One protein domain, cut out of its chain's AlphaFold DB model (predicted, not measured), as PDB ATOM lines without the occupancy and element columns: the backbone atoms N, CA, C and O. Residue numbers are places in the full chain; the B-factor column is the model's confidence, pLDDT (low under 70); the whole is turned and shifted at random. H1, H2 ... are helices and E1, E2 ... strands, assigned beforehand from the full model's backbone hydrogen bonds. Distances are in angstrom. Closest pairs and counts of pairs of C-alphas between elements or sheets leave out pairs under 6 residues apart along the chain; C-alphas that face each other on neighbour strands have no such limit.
ATOM      1  N   GLU A   3      34.732   2.809  22.517       68.25
ATOM      2  CA  GLU A   3      33.992   1.554  22.590       68.25
ATOM      3  C   GLU A   3      34.078   0.970  23.994       68.25
ATOM      4  O   GLU A   3      35.162   0.723  24.517       68.25
ATOM      5  N   PHE A   4      32.925   0.720  24.596       74.12
ATOM      6  CA  PHE A   4      32.828   0.101  25.908       74.12
ATOM      7  C   PHE A   4      32.269  -1.302  25.763       74.12
ATOM      8  O   PHE A   4      31.348  -1.525  24.987       74.12
ATOM      9  N   LYS A   5      32.780  -2.242  26.554       75.62
ATOM     10  CA  LYS A   5      32.117  -3.526  26.764       75.62
ATOM     11  C   LYS A   5      31.557  -3.527  28.174       75.62
ATOM     12  O   LYS A   5      32.322  -3.495  29.128       75.62
ATOM     13  N   SER A   6      30.241  -3.559  28.284       77.62
ATOM     14  CA  SER A   6      29.521  -3.538  29.546       77.62
ATOM     15  C   SER A   6      28.433  -4.608  29.562       77.62
ATOM     16  O   SER A   6      28.306  -5.436  28.659       77.62
ATOM     17  N   ILE A   7      27.653  -4.593  30.626       82.69
ATOM     18  CA  ILE A   7      26.484  -5.441  30.822       82.69
ATOM     19  C   ILE A   7      25.226  -4.596  30.687       82.69
ATOM     20  O   ILE A   7      25.291  -3.366  30.755       82.69
ATOM     21  N   TYR A   8      24.090  -5.244  30.450       86.12
ATOM     22  CA  TYR A   8      22.855  -4.496  30.239       86.12
ATOM     23  C   TYR A   8      22.419  -3.815  31.540       86.12
ATOM     24  O   TYR A   8      22.485  -4.437  32.598       86.12
ATOM     25  N   PRO A   9      22.023  -2.532  31.524       87.62
ATOM     26  CA  PRO A   9      21.619  -1.867  32.753       87.62
ATOM     27  C   PRO A   9      20.388  -2.543  33.363       87.62
ATOM     28  O   PRO A   9      19.414  -2.875  32.682       87.62
ATOM     29  N   GLY A  10      20.425  -2.723  34.681       85.44
ATOM     30  CA  GLY A  10      19.236  -3.057  35.457       85.44
ATOM     31  C   GLY A  10      18.308  -1.848  35.620       85.44
ATOM     32  O   GLY A  10      18.465  -0.808  34.983       85.44
ATOM     33  N   TYR A  11      17.333  -1.961  36.522       89.69
ATOM     34  CA  TYR A  11      16.495  -0.827  36.913       89.69
ATOM     35  C   TYR A  11      16.236  -0.803  38.417       89.69
ATOM     36  O   TYR A  11      16.272  -1.826  39.102       89.69
ATOM     37  N   TYR A  12      15.933   0.393  38.910       90.50
ATOM     38  CA  TYR A  12      15.510   0.657  40.279       90.50
ATOM     39  C   TYR A  12      14.201   1.449  40.273       90.50
ATOM     40  O   TYR A  12      13.866   2.128  39.300       90.50
ATOM     41  N   THR A  13      13.439   1.355  41.365       90.81
ATOM     42  CA  THR A  13      12.128   2.008  41.458       90.81
ATOM     43  C   THR A  13      12.251   3.509  41.209       90.81
ATOM     44  O   THR A  13      13.016   4.205  41.872       90.81
ATOM     45  N   GLY A  14      11.435   4.010  40.281       92.56
ATOM     46  CA  GLY A  14      11.298   5.436  40.005       92.56
ATOM     47  C   GLY A  14      12.016   5.926  38.752       92.56
ATOM     48  O   GLY A  14      11.721   7.052  38.355       92.56
ATOM     49  N   ARG A  15      12.855   5.106  38.104       95.31
ATOM     50  CA  ARG A  15      13.591   5.453  36.877       95.31
ATOM     51  C   ARG A  15      13.473   4.356  35.813       95.31
ATOM     52  O   ARG A  15      13.317   3.180  36.149       95.31
ATOM     53  N   ALA A  16      13.504   4.742  34.540       96.25
ATOM     54  CA  ALA A  16      13.556   3.802  33.426       96.25
ATOM     55  C   ALA A  16      14.950   3.162  33.305       96.25
ATOM     56  O   ALA A  16      15.868   3.544  34.024       96.25
ATOM     57  N   VAL A  17      15.115   2.159  32.442       94.62
ATOM     58  CA  VAL A  17      16.417   1.518  32.198       94.62
ATOM     59  C   VAL A  17      17.322   2.499  31.444       94.62
ATOM     60  O   VAL A  17      16.944   2.976  30.373       94.62
ATOM     61  N   HIS A  18      18.497   2.813  31.997       93.62
ATOM     62  CA  HIS A  18      19.435   3.773  31.409       93.62
ATOM     63  C   HIS A  18      20.893   3.482  31.776       93.62
ATOM     64  O   HIS A  18      21.172   2.791  32.751       93.62
ATOM     65  N   ILE A  19      21.819   4.056  31.007       87.50
ATOM     66  CA  ILE A  19      23.255   4.120  31.307       87.50
ATOM     67  C   ILE A  19      23.648   5.579  31.524       87.50
ATOM     68  O   ILE A  19      23.298   6.435  30.714       87.50
ATOM     69  N   HIS A  20      24.416   5.872  32.572       87.75
ATOM     70  CA  HIS A  20      24.993   7.203  32.749       87.75
ATOM     71  C   HIS A  20      26.233   7.393  31.881       87.75
ATOM     72  O   HIS A  20      27.080   6.504  31.785       87.75
ATOM     73  N   LEU A  21      26.368   8.590  31.316       80.19
ATOM     74  CA  LEU A  21      27.501   8.981  30.497       80.19
ATOM     75  C   LEU A  21      28.043  10.341  30.932       80.19
ATOM     76  O   LEU A  21      27.298  11.296  31.155       80.19
ATOM     77  N   MET A  22      29.367  10.439  30.977       79.19
ATOM     78  CA  MET A  22      30.078  11.695  31.176       79.19
ATOM     79  C   MET A  22      31.246  11.798  30.201       79.19
ATOM     80  O   MET A  22      32.029  10.854  30.070       79.19
ATOM     81  N   VAL A  23      31.364  12.954  29.545       77.31
ATOM     82  CA  VAL A  23      32.462  13.294  28.635       77.31
ATOM     83  C   VAL A  23      33.214  14.495  29.188       77.31
ATOM     84  O   VAL A  23      32.637  15.565  29.392       77.31
ATOM     85  N   GLN A  24      34.517  14.334  29.396       75.00
ATOM     86  CA  GLN A  24      35.387  15.393  29.905       75.00
ATOM     87  C   GLN A  24      36.790  15.325  29.292       75.00
ATOM     88  O   GLN A  24      37.292  14.244  28.987       75.00
ATOM     89  N   THR A  25      37.450  16.472  29.131       78.50
ATOM     90  CA  THR A  25      38.869  16.571  28.732       78.50
ATOM     91  C   THR A  25      39.710  17.129  29.877       78.50
ATOM     92  O   THR A  25      39.175  17.620  30.872       78.50
ATOM     93  N   ASN A  26      41.040  17.074  29.744       78.81
ATOM     94  CA  ASN A  26      41.984  17.623  30.731       78.81
ATOM     95  C   ASN A  26      41.759  17.084  32.156       78.81
ATOM     96  O   ASN A  26      41.987  17.779  33.145       78.81
ATOM     97  N   TYR A  27      41.263  15.852  32.251       78.38
ATOM     98  CA  TYR A  27      40.936  15.212  33.512       78.38
ATOM     99  C   TYR A  27      42.201  14.866  34.299       78.38
ATOM    100  O   TYR A  27      43.296  14.738  33.753       78.38
ATOM    101  N   SER A  28      42.043  14.697  35.608       79.88
ATOM    102  CA  SER A  28      43.092  14.167  36.477       79.88
ATOM    103  C   SER A  28      42.680  12.805  37.014       79.88
ATOM    104  O   SER A  28      41.496  12.547  37.224       79.88
ATOM    105  N   VAL A  29      43.661  11.938  37.246       82.00
ATOM    106  CA  VAL A  29      43.447  10.596  37.793       82.00
ATOM    107  C   VAL A  29      43.985  10.566  39.216       82.00
ATOM    108  O   VAL A  29      45.116  10.983  39.470       82.00
ATOM    109  N   ALA A  30      43.163  10.108  40.156       82.81
ATOM    110  CA  ALA A  30      43.571   9.899  41.536       82.81
ATOM    111  C   ALA A  30      44.517   8.692  41.644       82.81
ATOM    112  O   ALA A  30      44.589   7.844  40.758       82.81
ATOM    113  N   THR A  31      45.243   8.576  42.756       85.62
ATOM    114  CA  THR A  31      46.241   7.505  42.949       85.62
ATOM    115  C   THR A  31      45.645   6.092  42.864       85.62
ATOM    116  O   THR A  31      46.351   5.148  42.531       85.62
ATOM    117  N   ASN A  32      44.348   5.941  43.133       79.06
ATOM    118  CA  ASN A  32      43.596   4.689  43.012       79.06
ATOM    119  C   ASN A  32      43.081   4.400  41.584       79.06
ATOM    120  O   ASN A  32      42.346   3.437  41.399       79.06
ATOM    121  N   GLY A  33      43.415   5.233  40.596       71.94
ATOM    122  CA  GLY A  33      42.999   5.062  39.203       71.94
ATOM    123  C   GLY A  33      41.638   5.667  38.844       71.94
ATOM    124  O   GLY A  33      41.279   5.642  37.671       71.94
ATOM    125  N   SER A  34      40.885   6.243  39.791       74.19
ATOM    126  CA  SER A  34      39.606   6.893  39.467       74.19
ATOM    127  C   SER A  34      39.816   8.266  38.835       74.19
ATOM    128  O   SER A  34      40.684   9.030  39.270       74.19
ATOM    129  N   ILE A  35      38.965   8.628  37.876       75.19
ATOM    130  CA  ILE A  35      38.899  10.002  37.381       75.19
ATOM    131  C   ILE A  35      38.422  10.925  38.510       75.19
ATOM    132  O   ILE A  35      37.427  10.662  39.182       75.19
ATOM    133  N   ILE A  36      39.140  12.026  38.717       79.62
ATOM    134  CA  ILE A  36      38.725  13.104  39.612       79.62
ATOM    135  C   ILE A  36      37.665  13.916  38.861       79.62
ATOM    136  O   ILE A  36      37.996  14.747  38.019       79.62
ATOM    137  N   SER A  37      36.390  13.650  39.145       69.12
ATOM    138  CA  SER A  37      35.235  14.163  38.385       69.12
ATOM    139  C   SER A  37      35.120  15.691  38.336       69.12
ATOM    140  O   SER A  37      34.544  16.241  37.406       69.12
ATOM    141  N   HIS A  38      35.684  16.397  39.316       77.69
ATOM    142  CA  HIS A  38      35.704  17.863  39.363       77.69
ATOM    143  C   HIS A  38      36.990  18.481  38.782       77.69
ATOM    144  O   HIS A  38      37.192  19.691  38.886       77.69
ATOM    145  N   ALA A  39      37.897  17.672  38.228       74.56
ATOM    146  CA  ALA A  39      39.108  18.141  37.564       74.56
ATOM    147  C   ALA A  39      38.948  18.084  36.037       74.56
ATOM    148  O   ALA A  39      38.453  17.098  35.494       74.56
ATOM    149  N   GLY A  40      39.437  19.116  35.349       78.81
ATOM    150  CA  GLY A  40      39.387  19.218  33.891       78.81
ATOM    151  C   GLY A  40      38.216  20.051  33.380       78.81
ATOM    152  O   GLY A  40      37.755  20.979  34.044       78.81
ATOM    153  N   SER A  41      37.774  19.748  32.163       79.50
ATOM    154  CA  SER A  41      36.685  20.441  31.475       79.50
ATOM    155  C   SER A  41      35.579  19.450  31.140       79.50
ATOM    156  O   SER A  41      35.789  18.529  30.351       79.50
ATOM    157  N   LEU A  42      34.411  19.645  31.751       77.69
ATOM    158  CA  LEU A  42      33.213  18.859  31.490       77.69
ATOM    159  C   LEU A  42      32.554  19.324  30.189       77.69
ATOM    160  O   LEU A  42      32.203  20.497  30.068       77.69
ATOM    161  N   HIS A  43      32.364  18.405  29.246       76.06
ATOM    162  CA  HIS A  43      31.715  18.684  27.960       76.06
ATOM    163  C   HIS A  43      30.273  18.202  27.922       76.06
ATOM    164  O   HIS A  43      29.429  18.843  27.305       76.06
ATOM    165  N   HIS A  44      29.983  17.074  28.572       77.31
ATOM    166  CA  HIS A  44      28.641  16.509  28.585       77.31
ATOM    167  C   HIS A  44      28.419  15.602  29.796       77.31
ATOM    168  O   HIS A  44      29.303  14.831  30.176       77.31
ATOM    169  N   ILE A  45      27.216  15.675  30.359       81.12
ATOM    170  CA  ILE A  45      26.635  14.663  31.241       81.12
ATOM    171  C   ILE A  45      25.278  14.345  30.648       81.12
ATOM    172  O   ILE A  45      24.526  15.271  30.351       81.12
ATOM    173  N   GLY A  46      24.988  13.063  30.510       84.25
ATOM    174  CA  GLY A  46      23.701  12.620  30.017       84.25
ATOM    175  C   GLY A  46      23.422  11.179  30.384       84.25
ATOM    176  O   GLY A  46      24.188  10.516  31.101       84.25
ATOM    177  N   GLN A  47      22.298  10.700  29.880       89.38
ATOM    178  CA  GLN A  47      21.821   9.346  30.101       89.38
ATOM    179  C   GLN A  47      21.415   8.723  28.775       89.38
ATOM    180  O   GLN A  47      20.759   9.355  27.955       89.38
ATOM    181  N   LEU A  48      21.807   7.471  28.568       89.31
ATOM    182  CA  LEU A  48      21.417   6.687  27.406       89.31
ATOM    183  C   LEU A  48      20.261   5.777  27.786       89.31
ATOM    184  O   LEU A  48      20.389   4.983  28.715       89.31
ATOM    185  N   PHE A  49      19.164   5.873  27.048       93.81
ATOM    186  CA  PHE A  49      17.973   5.051  27.225       93.81
ATOM    187  C   PHE A  49      17.841   4.038  26.089       93.81
ATOM    188  O   PHE A  49      18.388   4.214  25.000       93.81
ATOM    189  N   PHE A  50      17.087   2.974  26.347       93.75
ATOM    190  CA  PHE A  50      16.865   1.879  25.406       93.75
ATOM    191  C   PHE A  50      15.382   1.700  25.152       93.75
ATOM    192  O   PHE A  50      14.569   1.932  26.047       93.75
ATOM    193  N   GLU A  51      15.034   1.247  23.952       96.56
ATOM    194  CA  GLU A  51      13.651   0.957  23.579       96.56
ATOM    195  C   GLU A  51      12.991  -0.025  24.553       96.56
ATOM    196  O   GLU A  51      13.554  -1.069  24.893       96.56
ATOM    197  N   ASP A  52      11.759   0.280  24.964       97.44
ATOM    198  CA  ASP A  52      11.049  -0.526  25.962       97.44
ATOM    199  C   ASP A  52      10.794  -1.960  25.483       97.44
ATOM    200  O   ASP A  52      10.851  -2.887  26.282       97.44
ATOM    201  N   LEU A  53      10.649  -2.172  24.172       96.06
ATOM    202  CA  LEU A  53      10.550  -3.514  23.588       96.06
ATOM    203  C   LEU A  53      11.796  -4.375  23.833       96.06
ATOM    204  O   LEU A  53      11.682  -5.595  23.955       96.06
ATOM    205  N   LEU A  54      12.985  -3.768  23.863       94.12
ATOM    206  CA  LEU A  54      14.224  -4.472  24.182       94.12
ATOM    207  C   LEU A  54      14.345  -4.672  25.697       94.12
ATOM    208  O   LEU A  54      14.655  -5.780  26.136       94.12
ATOM    209  N   ASN A  55      14.020  -3.637  26.482       95.31
ATOM    210  CA  ASN A  55      13.990  -3.714  27.944       95.31
ATOM    211  C   ASN A  55      13.094  -4.863  28.417       95.31
ATOM    212  O   ASN A  55      13.532  -5.686  29.213       95.31
ATOM    213  N   ASP A  56      11.869  -4.958  27.894       94.94
ATOM    214  CA  ASP A  56      10.874  -5.965  28.273       94.94
ATOM    215  C   ASP A  56      11.371  -7.397  28.040       94.94
ATOM    216  O   ASP A  56      11.046  -8.295  28.815       94.94
ATOM    217  N   LYS A  57      12.199  -7.628  27.014       92.75
ATOM    218  CA  LYS A  57      12.839  -8.935  26.811       92.75
ATOM    219  C   LYS A  57      13.881  -9.196  27.888       92.75
ATOM    220  O   LYS A  57      13.823 -10.225  28.557       92.75
ATOM    221  N   ILE A  58      14.799  -8.258  28.092       90.81
ATOM    222  CA  ILE A  58      15.976  -8.455  28.947       90.81
ATOM    223  C   ILE A  58      15.598  -8.559  30.422       90.81
ATOM    224  O   ILE A  58      16.099  -9.436  31.124       90.81
ATOM    225  N   VAL A  59      14.657  -7.740  30.901       89.50
ATOM    226  CA  VAL A  59      14.256  -7.744  32.319       89.50
ATOM    227  C   VAL A  59      13.552  -9.031  32.759       89.50
ATOM    228  O   VAL A  59      13.357  -9.250  33.953       89.50
ATOM    229  N   THR A  60      13.175  -9.899  31.817       89.94
ATOM    230  CA  THR A  60      12.594 -11.219  32.107       89.94
ATOM    231  C   THR A  60      13.636 -12.336  32.184       89.94
ATOM    232  O   THR A  60      13.283 -13.487  32.438       89.94
ATOM    233  N   GLN A  61      14.918 -12.015  31.990       85.31
ATOM    234  CA  GLN A  61      15.996 -12.989  31.844       85.31
ATOM    235  C   GLN A  61      16.988 -12.937  33.005       85.31
ATOM    236  O   GLN A  61      17.206 -11.898  33.629       85.31
ATOM    237  N   GLY A  62      17.627 -14.082  33.260       83.75
ATOM    238  CA  GLY A  62      18.807 -14.191  34.118       83.75
ATOM    239  C   GLY A  62      18.673 -13.477  35.463       83.75
ATOM    240  O   GLY A  62      17.719 -13.698  36.206       83.75
ATOM    241  N   VAL A  63      19.656 -12.627  35.769       81.44
ATOM    242  CA  VAL A  63      19.719 -11.845  37.016       81.44
ATOM    243  C   VAL A  63      18.801 -10.625  37.037       81.44
ATOM    244  O   VAL A  63      18.579 -10.063  38.107       81.44
ATOM    245  N   TYR A  64      18.270 -10.207  35.886       83.75
ATOM    246  CA  TYR A  64      17.298  -9.113  35.813       83.75
ATOM    247  C   TYR A  64      15.895  -9.589  36.210       83.75
ATOM    248  O   TYR A  64      15.090  -8.805  36.721       83.75
ATOM    249  N   ALA A  65      15.626 -10.885  36.028       84.06
ATOM    250  CA  ALA A  65      14.410 -11.525  36.494       84.06
ATOM    251  C   ALA A  65      14.343 -11.547  38.034       84.06
ATOM    252  O   ALA A  65      15.349 -11.688  38.726       84.06
ATOM    253  N   ASN A  66      13.127 -11.490  38.584       81.31
ATOM    254  CA  ASN A  66      12.842 -11.600  40.026       81.31
ATOM    255  C   ASN A  66      13.357 -10.449  40.913       81.31
ATOM    256  O   ASN A  66      13.605 -10.642  42.105       81.31
ATOM    257  N   THR A  67      13.474  -9.239  40.369       84.00
ATOM    258  CA  THR A  67      13.688  -8.031  41.179       84.00
ATOM    259  C   THR A  67      12.428  -7.619  41.956       84.00
ATOM    260  O   THR A  67      11.301  -7.868  41.528       84.00
ATOM    261  N   THR A  68      12.610  -6.976  43.113       88.62
ATOM    262  CA  THR A  68      11.526  -6.365  43.907       88.62
ATOM    263  C   THR A  68      11.253  -4.910  43.521       88.62
ATOM    264  O   THR A  68      10.297  -4.310  44.018       88.62
ATOM    265  N   TYR A  69      12.086  -4.327  42.654       90.12
ATOM    266  CA  TYR A  69      11.902  -2.968  42.160       90.12
ATOM    267  C   TYR A  69      10.747  -2.888  41.162       90.12
ATOM    268  O   TYR A  69      10.478  -3.820  40.408       90.12
ATOM    269  N   SER A  70      10.060  -1.747  41.142       91.56
ATOM    270  CA  SER A  70       8.966  -1.504  40.198       91.56
ATOM    271  C   SER A  70       9.511  -0.926  38.897       91.56
ATOM    272  O   SER A  70      10.176   0.114  38.910       91.56
ATOM    273  N   ARG A  71       9.218  -1.591  37.775       93.00
ATOM    274  CA  ARG A  71       9.576  -1.126  36.430       93.00
ATOM    275  C   ARG A  71       8.832   0.179  36.117       93.00
ATOM    276  O   ARG A  71       7.632   0.271  36.360       93.00
ATOM    277  N   ARG A  72       9.550   1.163  35.565       95.38
ATOM    278  CA  ARG A  72       9.010   2.437  35.061       95.38
ATOM    279  C   ARG A  72       9.317   2.585  33.576       95.38
ATOM    280  O   ARG A  72      10.487   2.517  33.211       95.38
ATOM    281  N   TYR A  73       8.317   2.786  32.730       97.12
ATOM    282  CA  TYR A  73       8.537   2.887  31.284       97.12
ATOM    283  C   TYR A  73       9.188   4.217  30.895       97.12
ATOM    284  O   TYR A  73       9.125   5.196  31.643       97.12
ATOM    285  N   ASN A  74       9.803   4.261  29.711       96.88
ATOM    286  CA  ASN A  74      10.505   5.447  29.214       96.88
ATOM    287  C   ASN A  74       9.599   6.685  29.189       96.88
ATOM    288  O   ASN A  74       9.982   7.748  29.668       96.88
ATOM    289  N   ALA A  75       8.360   6.528  28.714       96.12
ATOM    290  CA  ALA A  75       7.373   7.608  28.641       96.12
ATOM    291  C   ALA A  75       6.997   8.205  30.011       96.12
ATOM    292  O   ALA A  75       6.416   9.287  30.080       96.12
ATOM    293  N   GLU A  76       7.300   7.497  31.099       96.06
ATOM    294  CA  GLU A  76       6.990   7.919  32.455       96.06
ATOM    295  C   GLU A  76       8.205   8.523  33.167       96.06
ATOM    296  O   GLU A  76       8.022   9.089  34.245       96.06
ATOM    297  N   ASP A  77       9.432   8.381  32.653       96.50
ATOM    298  CA  ASP A  77      10.645   8.894  33.302       96.50
ATOM    299  C   ASP A  77      10.871  10.377  32.947       96.50
ATOM    300  O   ASP A  77      11.173  10.692  31.794       96.50
ATOM    301  N   PRO A  78      10.766  11.309  33.916       93.31
ATOM    302  CA  PRO A  78      10.981  12.727  33.647       93.31
ATOM    303  C   PRO A  78      12.407  13.039  33.181       93.31
ATOM    304  O   PRO A  78      12.587  13.966  32.404       93.31
ATOM    305  N   ALA A  79      13.408  12.247  33.584       92.25
ATOM    306  CA  ALA A  79      14.776  12.469  33.133       92.25
ATOM    307  C   ALA A  79      14.913  12.249  31.621       92.25
ATOM    308  O   ALA A  79      15.618  13.000  30.967       92.25
ATOM    309  N   LEU A  80      14.202  11.276  31.041       92.62
ATOM    310  CA  LEU A  80      14.217  11.084  29.588       92.62
ATOM    311  C   LEU A  80      13.587  12.271  28.847       92.62
ATOM    312  O   LEU A  80      14.005  12.602  27.740       92.62
ATOM    313  N   ILE A  81      12.576  12.910  29.440       88.12
ATOM    314  CA  ILE A  81      11.961  14.112  28.863       88.12
ATOM    315  C   ILE A  81      12.997  15.236  28.796       88.12
ATOM    316  O   ILE A  81      13.137  15.865  27.749       88.12
ATOM    317  N   ASP A  82      13.741  15.443  29.883       89.25
ATOM    318  CA  ASP A  82      14.785  16.465  29.958       89.25
ATOM    319  C   ASP A  82      15.945  16.167  28.990       89.25
ATOM    320  O   ASP A  82      16.404  17.057  28.278       89.25
ATOM    321  N   GLU A  83      16.379  14.908  28.894       87.12
ATOM    322  CA  GLU A  83      17.484  14.478  28.019       87.12
ATOM    323  C   GLU A  83      17.117  14.533  26.517       87.12
ATOM    324  O   GLU A  83      17.995  14.626  25.661       87.12
ATOM    325  N   ASN A  84      15.820  14.521  26.183       87.50
ATOM    326  CA  ASN A  84      15.301  14.703  24.819       87.50
ATOM    327  C   ASN A  84      14.870  16.150  24.508       87.50
ATOM    328  O   ASN A  84      14.302  16.416  23.442       87.50
ATOM    329  N   ALA A  85      15.093  17.097  25.423       81.06
ATOM    330  CA  ALA A  85      14.796  18.503  25.175       81.06
ATOM    331  C   ALA A  85      15.693  19.082  24.061       81.06
ATOM    332  O   ALA A  85      16.671  18.474  23.635       81.06
ATOM    333  N   ASP A  86      15.348  20.267  23.552       79.94
ATOM    334  CA  ASP A  86      16.192  21.059  22.639       79.94
ATOM    335  C   ASP A  86      16.673  20.339  21.358       79.94
ATOM    336  O   ASP A  86      17.669  20.720  20.740       79.94
ATOM    337  N   GLY A  87      15.922  19.328  20.906       72.12
ATOM    338  CA  GLY A  87      16.221  18.561  19.694       72.12
ATOM    339  C   GLY A  87      17.254  17.450  19.888       72.12
ATOM    340  O   GLY A  87      17.724  16.890  18.892       72.12
ATOM    341  N   TYR A  88      17.603  17.127  21.135       79.38
ATOM    342  CA  TYR A  88      18.435  15.976  21.474       79.38
ATOM    343  C   TYR A  88      17.640  14.667  21.447       79.38
ATOM    344  O   TYR A  88      16.410  14.647  21.472       79.38
ATOM    345  N   ASN A  89      18.375  13.559  21.346       84.94
ATOM    346  CA  ASN A  89      17.822  12.215  21.410       84.94
ATOM    347  C   ASN A  89      18.724  11.333  22.279       84.94
ATOM    348  O   ASN A  89      19.840  10.999  21.882       84.94
ATOM    349  N   ALA A  90      18.213  10.959  23.443       88.88
ATOM    350  CA  ALA A  90      18.872  10.145  24.451       88.88
ATOM    351  C   ALA A  90      18.726   8.633  24.203       88.88
ATOM    352  O   ALA A  90      19.286   7.826  24.947       88.88
ATOM    353  N   PHE A  91      17.983   8.220  23.171       90.81
ATOM    354  CA  PHE A  91      17.851   6.811  22.814       90.81
ATOM    355  C   PHE A  91      19.102   6.289  22.105       90.81
ATOM    356  O   PHE A  91      19.516   6.801  21.060       90.81
ATOM    357  N   ALA A  92      19.670   5.211  22.642       88.94
ATOM    358  CA  ALA A  92      20.692   4.440  21.958       88.94
ATOM    359  C   ALA A  92      20.061   3.617  20.827       88.94
ATOM    360  O   ALA A  92      19.053   2.935  21.015       88.94
ATOM    361  N   SER A  93      20.685   3.644  19.649       87.81
ATOM    362  CA  SER A  93      20.360   2.700  18.578       87.81
ATOM    363  C   SER A  93      20.978   1.347  18.910       87.81
ATOM    364  O   SER A  93      22.114   1.303  19.375       87.81
ATOM    365  N   THR A  94      20.247   0.254  18.695       86.31
ATOM    366  CA  THR A  94      20.690  -1.089  19.088       86.31
ATOM    367  C   THR A  94      20.639  -2.075  17.934       86.31
ATOM    368  O   THR A  94      19.633  -2.151  17.230       86.31
ATOM    369  N   GLU A  95      21.678  -2.890  17.813       86.19
ATOM    370  CA  GLU A  95      21.770  -4.013  16.882       86.19
ATOM    371  C   GLU A  95      22.121  -5.289  17.655       86.19
ATOM    372  O   GLU A  95      22.936  -5.264  18.577       86.19
ATOM    373  N   LEU A  96      21.489  -6.411  17.305       84.56
ATOM    374  CA  LEU A  96      21.857  -7.711  17.868       84.56
ATOM    375  C   LEU A  96      23.167  -8.179  17.234       84.56
ATOM    376  O   LEU A  96      23.344  -8.079  16.022       84.56
ATOM    377  N   LEU A  97      24.073  -8.713  18.051       81.50
ATOM    378  CA  LEU A  97      25.336  -9.289  17.580       81.50
ATOM    379  C   LEU A  97      25.184 -10.746  17.109       81.50
ATOM    380  O   LEU A  97      26.123 -11.307  16.542       81.50
ATOM    381  N   GLY A  98      24.008 -11.340  17.316       84.94
ATOM    382  CA  GLY A  98      23.645 -12.687  16.886       84.94
ATOM    383  C   GLY A  98      22.146 -12.821  16.612       84.94
ATOM    384  O   GLY A  98      21.489 -11.867  16.198       84.94
ATOM    385  N   GLU A  99      21.606 -14.016  16.838       88.62
ATOM    386  CA  GLU A  99      20.204 -14.346  16.542       88.62
ATOM    387  C   GLU A  99      19.244 -13.826  17.625       88.62
ATOM    388  O   GLU A  99      18.044 -13.673  17.390       88.62
ATOM    389  N   SER A 100      19.764 -13.560  18.826       86.38
ATOM    390  CA  SER A 100      18.996 -13.098  19.980       86.38
ATOM    391  C   SER A 100      19.762 -12.068  20.810       86.38
ATOM    392  O   SER A 100      20.978 -11.928  20.690       86.38
ATOM    393  N   GLU A 101      19.061 -11.368  21.706       82.44
ATOM    394  CA  GLU A 101      19.688 -10.480  22.690       82.44
ATOM    395  C   GLU A 101      20.734 -11.191  23.559       82.44
ATOM    396  O   GLU A 101      21.728 -10.572  23.928       82.44
ATOM    397  N   ALA A 102      20.576 -12.492  23.815       82.56
ATOM    398  CA  ALA A 102      21.517 -13.278  24.611       82.56
ATOM    399  C   ALA A 102      22.902 -13.431  23.954       82.56
ATOM    400  O   ALA A 102      23.880 -13.684  24.653       82.56
ATOM    401  N   ASP A 103      23.002 -13.242  22.635       79.31
ATOM    402  CA  ASP A 103      24.273 -13.297  21.901       79.31
ATOM    403  C   ASP A 103      25.072 -11.981  22.004       79.31
ATOM    404  O   ASP A 103      26.209 -11.888  21.536       79.31
ATOM    405  N   GLY A 104      24.484 -10.964  22.642       79.31
ATOM    406  CA  GLY A 104      25.055  -9.638  22.833       79.31
ATOM    407  C   GLY A 104      24.366  -8.573  21.983       79.31
ATOM    408  O   GLY A 104      23.794  -8.836  20.924       79.31
ATOM    409  N   ILE A 105      24.434  -7.333  22.462       84.06
ATOM    410  CA  ILE A 105      23.821  -6.166  21.820       84.06
ATOM    411  C   ILE A 105      24.907  -5.125  21.571       84.06
ATOM    412  O   ILE A 105      25.667  -4.793  22.476       84.06
ATOM    413  N   LEU A 106      24.966  -4.572  20.365       84.50
ATOM    414  CA  LEU A 106      25.697  -3.344  20.085       84.50
ATOM    415  C   LEU A 106      24.743  -2.166  20.251       84.50
ATOM    416  O   LEU A 106      23.804  -2.020  19.475       84.50
ATOM    417  N   ALA A 107      24.996  -1.313  21.234       83.56
ATOM    418  CA  ALA A 107      24.325  -0.034  21.389       83.56
ATOM    419  C   ALA A 107      25.236   1.099  20.903       83.56
ATOM    420  O   ALA A 107      26.430   1.103  21.199       83.56
ATOM    421  N   TYR A 108      24.707   2.074  20.169       81.19
ATOM    422  CA  TYR A 108      25.498   3.202  19.687       81.19
ATOM    423  C   TYR A 108      24.717   4.511  19.620       81.19
ATOM    424  O   TYR A 108      23.500   4.546  19.428       81.19
ATOM    425  N   ILE A 109      25.464   5.611  19.742       77.25
ATOM    426  CA  ILE A 109      24.975   6.974  19.542       77.25
ATOM    427  C   ILE A 109      26.033   7.792  18.795       77.25
ATOM    428  O   ILE A 109      27.196   7.876  19.195       77.25
ATOM    429  N   SER A 110      25.629   8.371  17.660       61.06
ATOM    430  CA  SER A 110      26.548   9.006  16.699       61.06
ATOM    431  C   SER A 110      26.508  10.539  16.718       61.06
ATOM    432  O   SER A 110      27.317  11.174  16.050       61.06
ATOM    433  N   LYS A 111      25.565  11.149  17.449       57.66
ATOM    434  CA  LYS A 111      25.366  12.612  17.518       57.66
ATOM    435  C   LYS A 111      25.116  13.100  18.948       57.66
ATOM    436  O   LYS A 111      24.197  13.870  19.198       57.66
ATOM    437  N   LEU A 112      25.932  12.638  19.889       51.81
ATOM    438  CA  LEU A 112      25.797  13.032  21.292       51.81
ATOM    439  C   LEU A 112      26.196  14.504  21.545       51.81
ATOM    440  O   LEU A 112      25.754  15.124  22.504       51.81
ATOM    441  N   LEU A 113      27.028  15.083  20.674       49.84
ATOM    442  CA  LEU A 113      27.611  16.413  20.849       49.84
ATOM    443  C   LEU A 113      27.181  17.351  19.722       49.84
ATOM    444  O   LEU A 113      27.905  17.555  18.755       49.84
ATOM    445  N   ASN A 114      26.005  17.954  19.870       37.34
ATOM    446  CA  ASN A 114      25.697  19.233  19.223       37.34
ATOM    447  C   ASN A 114      25.397  20.312  20.282       37.34
ATOM    448  O   ASN A 114      24.582  21.205  20.071       37.34
ATOM    449  N   ILE A 115      26.070  20.220  21.435       32.25
ATOM    450  CA  ILE A 115      25.951  21.165  22.546       32.25
ATOM    451  C   ILE A 115      26.972  22.289  22.326       32.25
ATOM    452  O   ILE A 115      28.166  22.092  22.503       32.25
ATOM    453  N   ILE A 116      26.473  23.452  21.900       28.88
ATOM    454  CA  ILE A 116      27.099  24.787  21.976       28.88
ATOM    455  C   ILE A 116      28.565  24.865  21.494       28.88
ATOM    456  O   ILE A 116      29.503  24.700  22.260       28.88
ATOM    457  N   GLN A 117      28.733  25.230  20.219       32.38
ATOM    458  CA  GLN A 117      29.802  26.060  19.631       32.38
ATOM    459  C   GLN A 117      31.135  26.245  20.411       32.38
ATOM    460  O   GLN A 117      31.604  27.370  20.567       32.38
ATOM    461  N   LEU A 118      31.805  25.168  20.824       31.81
ATOM    462  CA  LEU A 118      33.227  25.152  21.175       31.81
ATOM    463  C   LEU A 118      33.818  23.847  20.624       31.81
ATOM    464  O   LEU A 118      33.662  22.788  21.213       31.81
ATOM    465  N   HIS A 119      34.480  23.966  19.469       32.38
ATOM    466  CA  HIS A 119      35.007  22.913  18.585       32.38
ATOM    467  C   HIS A 119      33.981  22.181  17.703       32.38
ATOM    468  O   HIS A 119      33.411  21.153  18.045       32.38
ATOM    469  N   THR A 120      33.845  22.693  16.481       34.88
ATOM    470  CA  THR A 120      33.070  22.176  15.339       34.88
ATOM    471  C   THR A 120      33.528  20.824  14.770       34.88
ATOM    472  O   THR A 120      33.002  20.406  13.742       34.88
ATOM    473  N   ASP A 121      34.477  20.125  15.401       36.47
ATOM    474  CA  ASP A 121      35.242  19.078  14.706       36.47
ATOM    475  C   ASP A 121      35.208  17.698  15.396       36.47
ATOM    476  O   ASP A 121      35.731  16.727  14.852       36.47
ATOM    477  N   ALA A 122      34.567  17.554  16.563       41.09
ATOM    478  CA  ALA A 122      34.515  16.275  17.278       41.09
ATOM    479  C   ALA A 122      33.177  15.550  17.062       41.09
ATOM    480  O   ALA A 122      32.284  15.583  17.907       41.09
ATOM    481  N   ASN A 123      33.055  14.824  15.946       48.03
ATOM    482  CA  ASN A 123      32.064  13.749  15.833       48.03
ATOM    483  C   ASN A 123      32.459  12.624  16.805       48.03
ATOM    484  O   ASN A 123      33.224  11.718  16.464       48.03
ATOM    485  N   PHE A 124      31.991  12.708  18.049       49.34
ATOM    486  CA  PHE A 124      32.224  11.678  19.049       49.34
ATOM    487  C   PHE A 124      31.123  10.623  18.972       49.34
ATOM    488  O   PHE A 124      29.996  10.841  19.417       49.34
ATOM    489  N   SER A 125      31.464   9.476  18.393       51.09
ATOM    490  CA  SER A 125      30.623   8.281  18.420       51.09
ATOM    491  C   SER A 125      31.016   7.389  19.592       51.09
ATOM    492  O   SER A 125      32.208   7.099  19.776       51.09
ATOM    493  N   ILE A 126      30.009   6.936  20.334       57.69
ATOM    494  CA  ILE A 126      30.140   5.942  21.402       57.69
ATOM    495  C   ILE A 126      29.475   4.661  20.924       57.69
ATOM    496  O   ILE A 126      28.312   4.686  20.517       57.69
ATOM    497  N   ALA A 127      30.216   3.561  20.993       49.72
ATOM    498  CA  ALA A 127      29.693   2.210  20.885       49.72
ATOM    499  C   ALA A 127      29.775   1.525  22.256       49.72
ATOM    500  O   ALA A 127      30.743   1.709  22.995       49.72
ATOM    501  N   ILE A 128      28.757   0.751  22.609       59.09
ATOM    502  CA  ILE A 128      28.678  -0.021  23.846       59.09
ATOM    503  C   ILE A 128      28.249  -1.436  23.463       59.09
ATOM    504  O   ILE A 128      27.115  -1.652  23.048       59.09
ATOM    505  N   GLY A 129      29.151  -2.404  23.581       53.34
ATOM    506  CA  GLY A 129      28.802  -3.818  23.569       53.34
ATOM    507  C   GLY A 129      28.194  -4.189  24.914       53.34
ATOM    508  O   GLY A 129      28.805  -3.934  25.948       53.34
ATOM    509  N   VAL A 130      27.001  -4.768  24.906       61.19
ATOM    510  CA  VAL A 130      26.204  -5.021  26.102       61.19
ATOM    511  C   VAL A 130      25.911  -6.515  26.221       61.19
ATOM    512  O   VAL A 130      25.364  -7.109  25.292       61.19
ATOM    513  N   ASP A 131      26.286  -7.122  27.347       67.06
ATOM    514  CA  ASP A 131      26.012  -8.532  27.665       67.06
ATOM    515  C   ASP A 131      24.800  -8.649  28.617       67.06
ATOM    516  O   ASP A 131      24.909  -8.311  29.803       67.06
ATOM    517  N   PRO A 132      23.628  -9.106  28.132       57.78
ATOM    518  CA  PRO A 132      22.440  -9.290  28.963       57.78
ATOM    519  C   PRO A 132      22.405 -10.650  29.678       57.78
ATOM    520  O   PRO A 132      21.444 -10.947  30.380       57.78
ATOM    521  N   THR A 133      23.428 -11.492  29.534       66.56
ATOM    522  CA  THR A 133      23.485 -12.820  30.170       66.56
ATOM    523  C   THR A 133      24.342 -12.848  31.436       66.56
ATOM    524  O   THR A 133      24.441 -13.881  32.099       66.56
ATOM    525  N   PHE A 134      24.953 -11.717  31.798       68.56
ATOM    526  CA  PHE A 134      25.886 -11.619  32.915       68.56
ATOM    527  C   PHE A 134      25.240 -11.943  34.274       68.56
ATOM    528  O   PHE A 134      24.106 -11.557  34.543       68.56
ATOM    529  N   VAL A 135      25.965 -12.657  35.147       53.62
ATOM    530  CA  VAL A 135      25.398 -13.310  36.348       53.62
ATOM    531  C   VAL A 135      25.888 -12.774  37.705       53.62
ATOM    532  O   VAL A 135      25.606 -13.387  38.736       53.62
ATOM    533  N   SER A 136      26.615 -11.654  37.755       51.03
ATOM    534  CA  SER A 136      27.051 -11.028  39.020       51.03
ATOM    535  C   SER A 136      26.626  -9.556  39.136       51.03
ATOM    536  O   SER A 136      26.122  -8.966  38.184       51.03
ATOM    537  N   SER A 137      26.749  -8.979  40.340       39.69
ATOM    538  CA  SER A 137      26.298  -7.612  40.646       39.69
ATOM    539  C   SER A 137      27.046  -6.550  39.838       39.69
ATOM    540  O   SER A 137      28.274  -6.589  39.752       39.69
ATOM    541  N   ILE A 138      26.300  -5.570  39.326       39.84
ATOM    542  CA  ILE A 138      26.795  -4.458  38.512       39.84
ATOM    543  C   ILE A 138      27.455  -3.408  39.410       39.84
ATOM    544  O   ILE A 138      26.785  -2.709  40.163       39.84
ATOM    545  N   THR A 139      28.775  -3.299  39.328       38.34
ATOM    546  CA  THR A 139      29.510  -2.075  39.671       38.34
ATOM    547  C   THR A 139      30.636  -1.933  38.657       38.34
ATOM    548  O   THR A 139      31.800  -2.146  38.997       38.34
ATOM    549  N   SER A 140      30.298  -1.675  37.389       41.59
ATOM    550  CA  SER A 140      31.311  -1.330  36.386       41.59
ATOM    551  C   SER A 140      31.301   0.177  36.193       41.59
ATOM    552  O   SER A 140      30.333   0.750  35.702       41.59
ATOM    553  N   THR A 141      32.374   0.835  36.624       49.03
ATOM    554  CA  THR A 141      32.720   2.148  36.085       49.03
ATOM    555  C   THR A 141      33.813   1.914  35.065       49.03
ATOM    556  O   THR A 141      34.977   1.745  35.433       49.03
ATOM    557  N   ASP A 142      33.432   1.866  33.793       53.28
ATOM    558  CA  ASP A 142      34.396   1.717  32.712       53.28
ATOM    559  C   ASP A 142      34.846   3.102  32.250       53.28
ATOM    560  O   ASP A 142      34.043   3.964  31.879       53.28
ATOM    561  N   TYR A 143      36.160   3.319  32.296       52.38
ATOM    562  CA  TYR A 143      36.811   4.546  31.855       52.38
ATOM    563  C   TYR A 143      37.560   4.276  30.553       52.38
ATOM    564  O   TYR A 143      38.507   3.488  30.534       52.38
ATOM    565  N   MET A 144      37.185   4.962  29.473       52.91
ATOM    566  CA  MET A 144      37.997   4.999  28.260       52.91
ATOM    567  C   MET A 144      38.770   6.308  28.188       52.91
ATOM    568  O   MET A 144      38.203   7.398  28.065       52.91
ATOM    569  N   THR A 145      40.091   6.180  28.216       52.44
ATOM    570  CA  THR A 145      41.023   7.274  27.976       52.44
ATOM    571  C   THR A 145      41.444   7.228  26.510       52.44
ATOM    572  O   THR A 145      42.137   6.296  26.096       52.44
ATOM    573  N   LEU A 146      41.029   8.212  25.714       50.66
ATOM    574  CA  LEU A 146      41.706   8.486  24.448       50.66
ATOM    575  C   LEU A 146      43.070   9.139  24.753       50.66
ATOM    576  O   LEU A 146      43.335   9.506  25.898       50.66
ATOM    577  N   ASN A 147      43.966   9.204  23.763       44.62
ATOM    578  CA  ASN A 147      45.350   9.682  23.927       44.62
ATOM    579  C   ASN A 147      45.462  10.966  24.785       44.62
ATOM    580  O   ASN A 147      44.534  11.770  24.800       44.62
ATOM    581  N   PRO A 148      46.599  11.221  25.463       41.06
ATOM    582  CA  PRO A 148      46.772  12.426  26.278       41.06
ATOM    583  C   PRO A 148      46.398  13.708  25.508       41.06
ATOM    584  O   PRO A 148      47.023  14.021  24.498       41.06
ATOM    585  N   GLY A 149      45.381  14.433  25.994       51.16
ATOM    586  CA  GLY A 149      44.817  15.634  25.353       51.16
ATOM    587  C   GLY A 149      43.459  15.433  24.662       51.16
ATOM    588  O   GLY A 149      42.800  16.416  24.340       51.16
ATOM    589  N   GLU A 150      43.011  14.189  24.490       53.41
ATOM    590  CA  GLU A 150      41.722  13.837  23.889       53.41
ATOM    591  C   GLU A 150      40.589  13.719  24.936       53.41
ATOM    592  O   GLU A 150      40.851  13.597  26.140       53.41
ATOM    593  N   PRO A 151      39.310  13.742  24.510       52.59
ATOM    594  CA  PRO A 151      38.173  13.497  25.393       52.59
ATOM    595  C   PRO A 151      38.236  12.113  26.042       52.59
ATOM    596  O   PRO A 151      38.448  11.100  25.378       52.59
ATOM    597  N   SER A 152      37.996  12.070  27.349       56.22
ATOM    598  CA  SER A 152      37.681  10.840  28.073       56.22
ATOM    599  C   SER A 152      36.170  10.682  28.175       56.22
ATOM    600  O   SER A 152      35.450  11.667  28.367       56.22
ATOM    601  N   ALA A 153      35.706   9.441  28.058       54.72
ATOM    602  CA  ALA A 153      34.330   9.073  28.351       54.72
ATOM    603  C   ALA A 153      34.308   8.045  29.477       54.72
ATOM    604  O   ALA A 153      35.178   7.173  29.565       54.72
ATOM    605  N   SER A 154      33.300   8.156  30.328       54.41
ATOM    606  CA  SER A 154      33.025   7.174  31.371       54.41
ATOM    607  C   SER A 154      31.572   6.746  31.309       54.41
ATOM    608  O   SER A 154      30.694   7.580  31.072       54.41
ATOM    609  N   ILE A 155      31.354   5.450  31.513       53.38
ATOM    610  CA  ILE A 155      30.034   4.840  31.606       53.38
ATOM    611  C   ILE A 155      29.891   4.198  32.978       53.38
ATOM    612  O   ILE A 155      30.798   3.514  33.460       53.38
ATOM    613  N   VAL A 156      28.741   4.444  33.601       58.16
ATOM    614  CA  VAL A 156      28.328   3.789  34.842       58.16
ATOM    615  C   VAL A 156      27.005   3.086  34.570       58.16
ATOM    616  O   VAL A 156      26.039   3.735  34.150       58.16
ATOM    617  N   THR A 157      27.002   1.768  34.772       51.31
ATOM    618  CA  THR A 157      25.831   0.886  34.675       51.31
ATOM    619  C   THR A 157      25.281   0.509  36.043       51.31
ATOM    620  O   THR A 157      26.048   0.548  37.034       51.31
TER     621      THR A 157
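What this domain is: This is residues 3 to 157 of the 157 residues of the protein "Dioxygenase domain protein" of Rhizoctonia solani AG-3 Rhs1AP (UniProt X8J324). Amid little regular structure, two four-stranded sheets, E3-E2-E8-E7 and E1-E6-E5-E4, form a face-to-face sandwich, strands crossed at 37 degrees; short helix H2 packs on E3. The printed part has 155 residues, 60 in named elements, mixed class: E1 E2 E3 H1 H2 E4 E5 E6 E7 E8. The first sheet is antiparallel, the second mixed. It is compact, radius of gyration of the C-alphas 16.1 A, spanning 43 by 37 by 31 A.

How they stand to each other: E2, residues 18 to 25, and E3, 41 to 49, form a hairpin; N 21 and O 46 are 2.9 A apart. E8, 152 to 156, is E2's antiparallel neighbour, N 22 to O 154 3.2 A, and forms a hairpin with E7, 141 to 145, N 144 to O 153 3.0 A. H2, 78 to 83, is on this sheet; its closest C-alpha pair with E3 is Gly 46 and Glu 83, 6.8 A. E6, 126 to 131, is parallel to E1, 3 to 7, N 6 to O 129 2.8 A. E4, 93 to 96, E5, 105 to 109, and E6 form a meander, successive antiparallel neighbours; N 95 to O 106 and N 107 to O 128 are 2.8 A. H1, 52 to 58, is on neither sheet. O i to N i+4 pairs are within hydrogen-bond range throughout H2, 2 of 3 in H1.

Where its parts are: E1 begins at C-alpha 3 (33.992, 1.554, 22.590); E8 ends at C-alpha 156 (28.328, 3.789, 34.842). E3 measures 24.6 A, E2 23.4 A.

The domain as a whole: The printed part has no cut. Links E2 to E3, H1 to H2 and E5 to E6 are long. Residues 3, 37 and 110 to 157 have pLDDT under 70.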